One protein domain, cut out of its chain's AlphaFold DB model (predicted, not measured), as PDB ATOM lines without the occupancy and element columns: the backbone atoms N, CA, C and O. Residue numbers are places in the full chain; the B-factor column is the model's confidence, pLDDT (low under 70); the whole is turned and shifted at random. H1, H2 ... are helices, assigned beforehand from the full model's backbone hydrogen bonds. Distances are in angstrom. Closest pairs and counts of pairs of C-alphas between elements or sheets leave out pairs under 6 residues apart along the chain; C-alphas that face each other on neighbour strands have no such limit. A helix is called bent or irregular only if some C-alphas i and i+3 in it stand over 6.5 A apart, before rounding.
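Overview. This is residues 63 to 115 and 138 to 159 of the 350 residues of the protein "Fibronectin type-III domain-containing protein" of Scophthalmus maximus (UniProt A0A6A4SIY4). One very long helix, H1, makes the full length of a rod, and a much shorter helix, H2, runs back beside part of it across a gap, with strung-out chain at both its ends. The printed part has 75 residues, with H1 then H2 along the chain and no named strand; the class is all helix. The whole is extended, with a radius of gyration of the C-alphas of 21.5 A and spans of 77 by 21 by 8 A.

Arrangement. H1, residues 63 to 115, and H2, residues 145 to 155, are apart, with no C-alpha of the one within 8 A of the other. Residues 63 to 72, 85 to 94 and 107 to 115 of H1 stand free, as do residues 141 to 149, of which 145 to 149 belong to H2. In H2 every O i to N i+4 pair is within hydrogen-bond range; in H1, 47 of 49 are.

Along the chain. H1 is 76.9 A long, from C-alpha 63 at (-75.926, 15.198, 12.538). It is irregular, but only just: C-alphas 106 and 109 are 6.6 A apart. H2 ends with C-alpha 155 at (-55.650, 15.210, -3.538).

Size, cuts and confidence. Residues 116 to 137 are not printed; C-alphas 115 and 138 are 24.3 A apart across the cut. Mean pLDDT of the printed part is 81.9, with residues 63 to 66 and 113 to 114 under 70.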
ATOM      1  N   ARG A  63     -77.057  15.002  11.619       66.06
ATOM      2  CA  ARG A  63     -75.926  15.198  12.538       66.06
ATOM      3  C   ARG A  63     -75.214  13.882  12.846       66.06
ATOM      4  O   ARG A  63     -73.987  13.847  12.755       66.06
ATOM      5  N   GLY A  64     -75.954  12.812  13.136       64.44
ATOM      6  CA  GLY A  64     -75.401  11.481  13.392       64.44
ATOM      7  C   GLY A  64     -74.610  10.931  12.203       64.44
ATOM      8  O   GLY A  64     -73.446  10.562  12.357       64.44
ATOM      9  N   SER A  65     -75.196  10.969  11.003       69.44
ATOM     10  CA  SER A  65     -74.536  10.537   9.764       69.44
ATOM     11  C   SER A  65     -73.279  11.364   9.467       69.44
ATOM     12  O   SER A  65     -72.224  10.809   9.165       69.44
ATOM     13  N   SER A  66     -73.340  12.688   9.659       68.50
ATOM     14  CA  SER A  66     -72.176  13.562   9.471       68.50
ATOM     15  C   SER A  66     -71.039  13.272  10.460       68.50
ATOM     16  O   SER A  66     -69.865  13.378  10.099       68.50
ATOM     17  N   GLY A  67     -71.369  12.894  11.700       70.31
ATOM     18  CA  GLY A  67     -70.398  12.494  12.716       70.31
ATOM     19  C   GLY A  67     -69.698  11.192  12.339       70.31
ATOM     20  O   GLY A  67     -68.469  11.144  12.314       70.31
ATOM     21  N   GLN A  68     -70.474  10.179  11.944       70.94
ATOM     22  CA  GLN A  68     -69.944   8.891  11.487       70.94
ATOM     23  C   GLN A  68     -69.056   9.046  10.247       70.94
ATOM     24  O   GLN A  68     -67.959   8.497  10.214       70.94
ATOM     25  N   ALA A  69     -69.472   9.854   9.264       71.06
ATOM     26  CA  ALA A  69     -68.673  10.126   8.071       71.06
ATOM     27  C   ALA A  69     -67.335  10.803   8.416       71.06
ATOM     28  O   ALA A  69     -66.288  10.422   7.896       71.06
ATOM     29  N   ARG A  70     -67.341  11.776   9.338       78.44
ATOM     30  CA  ARG A  70     -66.110  12.424   9.820       78.44
ATOM     31  C   ARG A  70     -65.165  11.441  10.496       78.44
ATOM     32  O   ARG A  70     -63.959  11.520  10.277       78.44
ATOM     33  N   GLU A  71     -65.693  10.559  11.333       82.75
ATOM     34  CA  GLU A  71     -64.889   9.566  12.037       82.75
ATOM     35  C   GLU A  71     -64.317   8.519  11.076       82.75
ATOM     36  O   GLU A  71     -63.128   8.214  11.146       82.75
ATOM     37  N   ALA A  72     -65.125   8.037  10.127       75.50
ATOM     38  CA  ALA A  72     -64.686   7.120   9.081       75.50
ATOM     39  C   ALA A  72     -63.561   7.728   8.232       75.50
ATOM     40  O   ALA A  72     -62.521   7.096   8.063       75.50
ATOM     41  N   LEU A  73     -63.711   8.984   7.789       82.06
ATOM     42  CA  LEU A  73     -62.661   9.701   7.058       82.06
ATOM     43  C   LEU A  73     -61.382   9.829   7.890       82.06
ATOM     44  O   LEU A  73     -60.296   9.536   7.400       82.06
ATOM     45  N   ARG A  74     -61.487  10.236   9.160       86.94
ATOM     46  CA  ARG A  74     -60.315  10.363  10.040       86.94
ATOM     47  C   ARG A  74     -59.590   9.033  10.214       86.94
ATOM     48  O   ARG A  74     -58.367   9.001  10.096       86.94
ATOM     49  N   ARG A  75     -60.334   7.954  10.472       86.62
ATOM     50  CA  ARG A  75     -59.786   6.603  10.617       86.62
ATOM     51  C   ARG A  75     -59.062   6.175   9.343       86.62
ATOM     52  O   ARG A  75     -57.880   5.857   9.408       86.62
ATOM     53  N   HIS A  76     -59.726   6.290   8.194       87.19
ATOM     54  CA  HIS A  76     -59.171   5.906   6.895       87.19
ATOM     55  C   HIS A  76     -57.879   6.651   6.558       87.19
ATOM     56  O   HIS A  76     -56.877   6.037   6.206       87.19
ATOM     57  N   PHE A  77     -57.859   7.978   6.715       89.00
ATOM     58  CA  PHE A  77     -56.649   8.758   6.441       89.00
ATOM     59  C   PHE A  77     -55.524   8.485   7.451       89.00
ATOM     60  O   PHE A  77     -54.357   8.547   7.072       89.00
ATOM     61  N   THR A  78     -55.847   8.124   8.699       90.06
ATOM     62  CA  THR A  78     -54.843   7.708   9.698       90.06
ATOM     63  C   THR A  78     -54.210   6.370   9.315       90.06
ATOM     64  O   THR A  78     -52.988   6.232   9.335       90.06
ATOM     65  N   GLU A  79     -55.025   5.393   8.917       85.25
ATOM     66  CA  GLU A  79     -54.553   4.083   8.454       85.25
ATOM     67  C   GLU A  79     -53.726   4.209   7.167       85.25
ATOM     68  O   GLU A  79     -52.647   3.625   7.062       85.25
ATOM     69  N   LEU A  80     -54.177   5.039   6.221       88.06
ATOM     70  CA  LEU A  80     -53.452   5.320   4.984       88.06
ATOM     71  C   LEU A  80     -52.095   5.982   5.258       88.06
ATOM     72  O   LEU A  80     -51.090   5.581   4.672       88.06
ATOM     73  N   GLN A  81     -52.047   6.961   6.166       91.31
ATOM     74  CA  GLN A  81     -50.798   7.597   6.584       91.31
ATOM     75  C   GLN A  81     -49.835   6.579   7.205       91.31
ATOM     76  O   GLN A  81     -48.647   6.583   6.871       91.31
ATOM     77  N   ALA A  82     -50.329   5.694   8.077       88.38
ATOM     78  CA  ALA A  82     -49.513   4.654   8.696       88.38
ATOM     79  C   ALA A  82     -48.951   3.685   7.643       88.38
ATOM     80  O   ALA A  82     -47.755   3.392   7.649       88.38
ATOM     81  N   ALA A  83     -49.785   3.248   6.696       87.62
ATOM     82  CA  ALA A  83     -49.373   2.356   5.617       87.62
ATOM     83  C   ALA A  83     -48.320   3.001   4.700       87.62
ATOM     84  O   ALA A  83     -47.286   2.389   4.434       87.62
ATOM     85  N   ALA A  84     -48.542   4.246   4.264       89.62
ATOM     86  CA  ALA A  84     -47.585   4.988   3.446       89.62
ATOM     87  C   ALA A  84     -46.247   5.199   4.177       89.62
ATOM     88  O   ALA A  84     -45.188   4.969   3.598       89.62
ATOM     89  N   SER A  85     -46.289   5.566   5.462       90.69
ATOM     90  CA  SER A  85     -45.080   5.755   6.280       90.69
ATOM     91  C   SER A  85     -44.286   4.457   6.429       90.69
ATOM     92  O   SER A  85     -43.059   4.466   6.323       90.69
ATOM     93  N   ARG A  86     -44.983   3.331   6.628       92.31
ATOM     94  CA  ARG A  86     -44.357   2.008   6.701       92.31
ATOM     95  C   ARG A  86     -43.653   1.652   5.393       92.31
ATOM     96  O   ARG A  86     -42.476   1.320   5.434       92.31
ATOM     97  N   LEU A  87     -44.327   1.792   4.250       91.06
ATOM     98  CA  LEU A  87     -43.746   1.482   2.935       91.06
ATOM     99  C   LEU A  87     -42.508   2.339   2.625       91.06
ATOM    100  O   LEU A  87     -41.514   1.834   2.106       91.06
ATOM    101  N   LEU A  88     -42.541   3.629   2.973       91.56
ATOM    102  CA  LEU A  88     -41.384   4.517   2.813       91.56
ATOM    103  C   LEU A  88     -40.218   4.104   3.719       91.56
ATOM    104  O   LEU A  88     -39.069   4.129   3.286       91.56
ATOM    105  N   THR A  89     -40.513   3.685   4.951       92.44
ATOM    106  CA  THR A  89     -39.500   3.212   5.906       92.44
ATOM    107  C   THR A  89     -38.872   1.900   5.439       92.44
ATOM    108  O   THR A  89     -37.652   1.779   5.444       92.44
ATOM    109  N   GLU A  90     -39.674   0.943   4.969       91.94
ATOM    110  CA  GLU A  90     -39.186  -0.313   4.383       91.94
ATOM    111  C   GLU A  90     -38.271  -0.046   3.180       91.94
ATOM    112  O   GLU A  90     -37.194  -0.636   3.081       91.94
ATOM    113  N   ARG A  91     -38.643   0.890   2.292       92.56
ATOM    114  CA  ARG A  91     -37.798   1.256   1.147       92.56
ATOM    115  C   ARG A  91     -36.497   1.933   1.574       92.56
ATOM    116  O   ARG A  91     -35.462   1.639   0.985       92.56
ATOM    117  N   LEU A  92     -36.541   2.808   2.579       92.06
ATOM    118  CA  LEU A  92     -35.344   3.438   3.131       92.06
ATOM    119  C   LEU A  92     -34.398   2.393   3.728       92.06
ATOM    120  O   LEU A  92     -33.217   2.405   3.405       92.06
ATOM    121  N   ILE A  93     -34.916   1.467   4.538       92.81
ATOM    122  CA  ILE A  93     -34.124   0.378   5.125       92.81
ATOM    123  C   ILE A  93     -33.468  -0.460   4.025       92.81
ATOM    124  O   ILE A  93     -32.282  -0.756   4.116       92.81
ATOM    125  N   ALA A  94     -34.210  -0.808   2.972       89.56
ATOM    126  CA  ALA A  94     -33.665  -1.576   1.857       89.56
ATOM    127  C   ALA A  94     -32.538  -0.828   1.120       89.56
ATOM    128  O   ALA A  94     -31.523  -1.435   0.803       89.56
ATOM    129  N   LEU A  95     -32.701   0.478   0.873       88.12
ATOM    130  CA  LEU A  95     -31.667   1.300   0.233       88.12
ATOM    131  C   LEU A  95     -30.425   1.459   1.117       88.12
ATOM    132  O   LEU A  95     -29.313   1.421   0.604       88.12
ATOM    133  N   LEU A  96     -30.601   1.613   2.431       90.81
ATOM    134  CA  LEU A  96     -29.481   1.661   3.373       90.81
ATOM    135  C   LEU A  96     -28.725   0.329   3.399       90.81
ATOM    136  O   LEU A  96     -27.510   0.332   3.287       90.81
ATOM    137  N   ALA A  97     -29.434  -0.802   3.429       90.19
ATOM    138  CA  ALA A  97     -28.800  -2.117   3.370       90.19
ATOM    139  C   ALA A  97     -28.038  -2.354   2.050       90.19
ATOM    140  O   ALA A  97     -27.008  -3.025   2.043       90.19
ATOM    141  N   GLU A  98     -28.526  -1.808   0.932       87.19
ATOM    142  CA  GLU A  98     -27.822  -1.847  -0.355       87.19
ATOM    143  C   GLU A  98     -26.529  -1.017  -0.310       87.19
ATOM    144  O   GLU A  98     -25.486  -1.493  -0.753       87.19
ATOM    145  N   VAL A  99     -26.572   0.179   0.292       89.31
ATOM    146  CA  VAL A  99     -25.381   1.011   0.535       89.31
ATOM    147  C   VAL A  99     -24.371   0.282   1.422       89.31
ATOM    148  O   VAL A  99     -23.208   0.186   1.036       89.31
ATOM    149  N   ASP A 100     -24.815  -0.288   2.545       87.56
ATOM    150  CA  ASP A 100     -23.963  -1.030   3.482       87.56
ATOM    151  C   ASP A 100     -23.303  -2.242   2.800       87.56
ATOM    152  O   ASP A 100     -22.134  -2.543   3.040       87.56
ATOM    153  N   SER A 101     -24.030  -2.933   1.912       86.31
ATOM    154  CA  SER A 101     -23.481  -4.049   1.133       86.31
ATOM    155  C   SER A 101     -22.400  -3.584   0.160       86.31
ATOM    156  O   SER A 101     -21.352  -4.217   0.080       86.31
ATOM    157  N   ILE A 102     -22.629  -2.478  -0.563       81.88
ATOM    158  CA  ILE A 102     -21.640  -1.925  -1.501       81.88
ATOM    159  C   ILE A 102     -20.390  -1.471  -0.746       81.88
ATOM    160  O   ILE A 102     -19.275  -1.713  -1.209       81.88
ATOM    161  N   GLU A 103     -20.560  -0.829   0.409       81.19
ATOM    162  CA  GLU A 103     -19.453  -0.423   1.274       81.19
ATOM    163  C   GLU A 103     -18.642  -1.641   1.737       81.19
ATOM    164  O   GLU A 103     -17.426  -1.679   1.539       81.19
ATOM    165  N   ALA A 104     -19.306  -2.673   2.266       81.25
ATOM    166  CA  ALA A 104     -18.649  -3.894   2.724       81.25
ATOM    167  C   ALA A 104     -17.882  -4.612   1.598       81.25
ATOM    168  O   ALA A 104     -16.736  -5.029   1.794       81.25
ATOM    169  N   ASP A 105     -18.483  -4.722   0.411       78.94
ATOM    170  CA  ASP A 105     -17.861  -5.353  -0.756       78.94
ATOM    171  C   ASP A 105     -16.686  -4.531  -1.310       78.94
ATOM    172  O   ASP A 105     -15.734  -5.101  -1.845       78.94
ATOM    173  N   SER A 106     -16.722  -3.205  -1.155       75.31
ATOM    174  CA  SER A 106     -15.675  -2.288  -1.624       75.31
ATOM    175  C   SER A 106     -14.473  -2.211  -0.679       75.31
ATOM    176  O   SER A 106     -13.343  -2.055  -1.139       75.31
ATOM    177  N   ILE A 107     -14.692  -2.320   0.636       77.06
ATOM    178  CA  ILE A 107     -13.624  -2.260   1.650       77.06
ATOM    179  C   ILE A 107     -12.848  -3.578   1.719       77.06
ATOM    180  O   ILE A 107     -11.629  -3.572   1.868       77.06
ATOM    181  N   LYS A 108     -13.526  -4.717   1.568       75.44
ATOM    182  CA  LYS A 108     -12.925  -6.040   1.774       75.44
ATOM    183  C   LYS A 108     -11.650  -6.307   0.943       75.44
ATOM    184  O   LYS A 108     -10.672  -6.770   1.524       75.44
ATOM    185  N   PRO A 109     -11.580  -5.979  -0.365       74.56
ATOM    186  CA  PRO A 109     -10.345  -6.119  -1.140       74.56
ATOM    187  C   PRO A 109      -9.220  -5.187  -0.674       74.56
ATOM    188  O   PRO A 109      -8.047  -5.531  -0.797       74.56
ATOM    189  N   LEU A 110      -9.562  -4.006  -0.145       70.88
ATOM    190  CA  LEU A 110      -8.587  -3.044   0.368       70.88
ATOM    191  C   LEU A 110      -7.961  -3.539   1.677       70.88
ATOM    192  O   LEU A 110      -6.742  -3.449   1.822       70.88
ATOM    193  N   ASP A 111      -8.758  -4.129   2.574       74.12
ATOM    194  CA  ASP A 111      -8.267  -4.783   3.796       74.12
ATOM    195  C   ASP A 111      -7.332  -5.959   3.468       74.12
ATOM    196  O   ASP A 111      -6.251  -6.088   4.052       74.12
ATOM    197  N   ASP A 112      -7.700  -6.787   2.483       73.19
ATOM    198  CA  ASP A 112      -6.870  -7.905   2.020       73.19
ATOM    199  C   ASP A 112      -5.528  -7.403   1.446       73.19
ATOM    200  O   ASP A 112      -4.464  -7.944   1.760       73.19
ATOM    201  N   CYS A 113      -5.547  -6.330   0.645       66.19
ATOM    202  CA  CYS A 113      -4.335  -5.688   0.136       66.19
ATOM    203  C   CYS A 113      -3.477  -5.082   1.253       66.19
ATOM    204  O   CYS A 113      -2.256  -5.246   1.225       66.19
ATOM    205  N   GLN A 114      -4.081  -4.416   2.239       69.44
ATOM    206  CA  GLN A 114      -3.353  -3.869   3.382       69.44
ATOM    207  C   GLN A 114      -2.667  -4.984   4.180       69.44
ATOM    208  O   GLN A 114      -1.479  -4.867   4.481       69.44
ATOM    209  N   SER A 115      -3.360  -6.095   4.441       72.50
ATOM    210  CA  SER A 115      -2.770  -7.262   5.105       72.50
ATOM    211  C   SER A 115      -1.586  -7.828   4.309       72.50
ATOM    212  O   SER A 115      -0.515  -8.077   4.865       72.50
ATOM    213  N   VAL A 138     -20.196   5.643  -3.824       76.38
ATOM    214  CA  VAL A 138     -21.624   5.429  -3.566       76.38
ATOM    215  C   VAL A 138     -22.347   6.768  -3.662       76.38
ATOM    216  O   VAL A 138     -21.960   7.742  -3.019       76.38
ATOM    217  N   SER A 139     -23.405   6.832  -4.471       73.81
ATOM    218  CA  SER A 139     -24.265   8.014  -4.559       73.81
ATOM    219  C   SER A 139     -25.733   7.606  -4.598       73.81
ATOM    220  O   SER A 139     -26.105   6.675  -5.307       73.81
ATOM    221  N   ALA A 140     -26.567   8.310  -3.833       76.50
ATOM    222  CA  ALA A 140     -28.015   8.160  -3.869       76.50
ATOM    223  C   ALA A 140     -28.618   9.323  -4.665       76.50
ATOM    224  O   ALA A 140     -28.381  10.489  -4.346       76.50
ATOM    225  N   GLN A 141     -29.402   9.007  -5.692       79.25
ATOM    226  CA  GLN A 141     -30.142   9.995  -6.473       79.25
ATOM    227  C   GLN A 141     -31.623   9.887  -6.128       79.25
ATOM    228  O   GLN A 141     -32.242   8.838  -6.296       79.25
ATOM    229  N   LEU A 142     -32.172  10.978  -5.605       81.88
ATOM    230  CA  LEU A 142     -33.570  11.103  -5.215       81.88
ATOM    231  C   LEU A 142     -34.130  12.345  -5.900       81.88
ATOM    232  O   LEU A 142     -33.488  13.396  -5.894       81.88
ATOM    233  N   ASP A 143     -35.322  12.229  -6.469       83.00
ATOM    234  CA  ASP A 143     -36.028  13.339  -7.094       83.00
ATOM    235  C   ASP A 143     -37.472  13.453  -6.576       83.00
ATOM    236  O   ASP A 143     -38.061  12.497  -6.066       83.00
ATOM    237  N   ASP A 144     -38.054  14.648  -6.702       83.00
ATOM    238  CA  ASP A 144     -39.371  14.975  -6.143       83.00
ATOM    239  C   ASP A 144     -40.557  14.442  -6.974       83.00
ATOM    240  O   ASP A 144     -41.718  14.680  -6.615       83.00
ATOM    241  N   SER A 145     -40.331  13.716  -8.078       83.19
ATOM    242  CA  SER A 145     -41.422  13.218  -8.932       83.19
ATOM    243  C   SER A 145     -42.399  12.322  -8.171       83.19
ATOM    244  O   SER A 145     -43.615  12.429  -8.364       83.19
ATOM    245  N   LEU A 146     -41.898  11.504  -7.236       83.62
ATOM    246  CA  LEU A 146     -42.729  10.663  -6.377       83.62
ATOM    247  C   LEU A 146     -43.638  11.507  -5.474       83.62
ATOM    248  O   LEU A 146     -44.821  11.195  -5.333       83.62
ATOM    249  N   LEU A 147     -43.122  12.599  -4.901       83.25
ATOM    250  CA  LEU A 147     -43.924  13.524  -4.095       83.25
ATOM    251  C   LEU A 147     -44.996  14.216  -4.942       83.25
ATOM    252  O   LEU A 147     -46.124  14.388  -4.475       83.25
ATOM    253  N   GLY A 148     -44.674  14.572  -6.188       80.56
ATOM    254  CA  GLY A 148     -45.633  15.114  -7.152       80.56
ATOM    255  C   GLY A 148     -46.785  14.146  -7.440       80.56
ATOM    256  O   GLY A 148     -47.953  14.517  -7.302       80.56
ATOM    257  N   LEU A 149     -46.464  12.886  -7.754       85.94
ATOM    258  CA  LEU A 149     -47.446  11.826  -8.005       85.94
ATOM    259  C   LEU A 149     -48.302  11.528  -6.770       85.94
ATOM    260  O   LEU A 149     -49.529  11.449  -6.868       85.94
ATOM    261  N   LEU A 150     -47.678  11.397  -5.595       86.31
ATOM    262  CA  LEU A 150     -48.393  11.174  -4.338       86.31
ATOM    263  C   LEU A 150     -49.341  12.332  -4.032       86.31
ATOM    264  O   LEU A 150     -50.496  12.091  -3.688       86.31
ATOM    265  N   ARG A 151     -48.902  13.584  -4.212       82.62
ATOM    266  CA  ARG A 151     -49.751  14.766  -4.016       82.62
ATOM    267  C   ARG A 151     -50.967  14.739  -4.934       82.62
ATOM    268  O   ARG A 151     -52.082  14.945  -4.455       82.62
ATOM    269  N   GLU A 152     -50.775  14.477  -6.226       85.00
ATOM    270  CA  GLU A 152     -51.887  14.403  -7.178       85.00
ATOM    271  C   GLU A 152     -52.883  13.310  -6.768       85.00
ATOM    272  O   GLU A 152     -54.085  13.569  -6.664       85.00
ATOM    273  N   ARG A 153     -52.392  12.104  -6.467       85.81
ATOM    274  CA  ARG A 153     -53.238  10.964  -6.095       85.81
ATOM    275  C   ARG A 153     -53.983  11.192  -4.783       85.81
ATOM    276  O   ARG A 153     -55.194  10.991  -4.747       85.81
ATOM    277  N   VAL A 154     -53.299  11.663  -3.741       87.50
ATOM    278  CA  VAL A 154     -53.906  11.954  -2.431       87.50
ATOM    279  C   VAL A 154     -54.948  13.066  -2.546       87.50
ATOM    280  O   VAL A 154     -56.006  12.964  -1.936       87.50
ATOM    281  N   SER A 155     -54.704  14.094  -3.368       79.88
ATOM    282  CA  SER A 155     -55.650  15.210  -3.538       79.88
ATOM    283  C   SER A 155     -56.993  14.804  -4.156       79.88
ATOM    284  O   SER A 155     -57.995  15.481  -3.939       79.88
ATOM    285  N   ARG A 156     -57.022  13.699  -4.909       78.94
ATOM    286  CA  ARG A 156     -58.229  13.142  -5.538       78.94
ATOM    287  C   ARG A 156     -58.771  11.915  -4.797       78.94
ATOM    288  O   ARG A 156     -59.696  11.273  -5.289       78.94
ATOM    289  N   HIS A 157     -58.176  11.554  -3.658       83.31
ATOM    290  CA  HIS A 157     -58.535  10.346  -2.922       83.31
ATOM    291  C   HIS A 157     -59.750  10.576  -2.028       83.31
ATOM    292  O   HIS A 157     -59.753  11.452  -1.163       83.31
ATOM    293  N   GLY A 158     -60.761   9.728  -2.204       72.56
ATOM    294  CA  GLY A 158     -62.030   9.821  -1.492       72.56
ATOM    295  C   GLY A 158     -63.001  10.826  -2.116       72.56
ATOM    296  O   GLY A 158     -62.628  11.751  -2.831       72.56
ATOM    297  N   ALA A 159     -64.288  10.623  -1.849       70.31
ATOM    298  CA  ALA A 159     -65.356  11.520  -2.269       70.31
ATOM    299  C   ALA A 159     -66.430  11.569  -1.182       70.31
ATOM    300  O   ALA A 159     -66.696  10.565  -0.523       70.31
TER     301      ALA A 159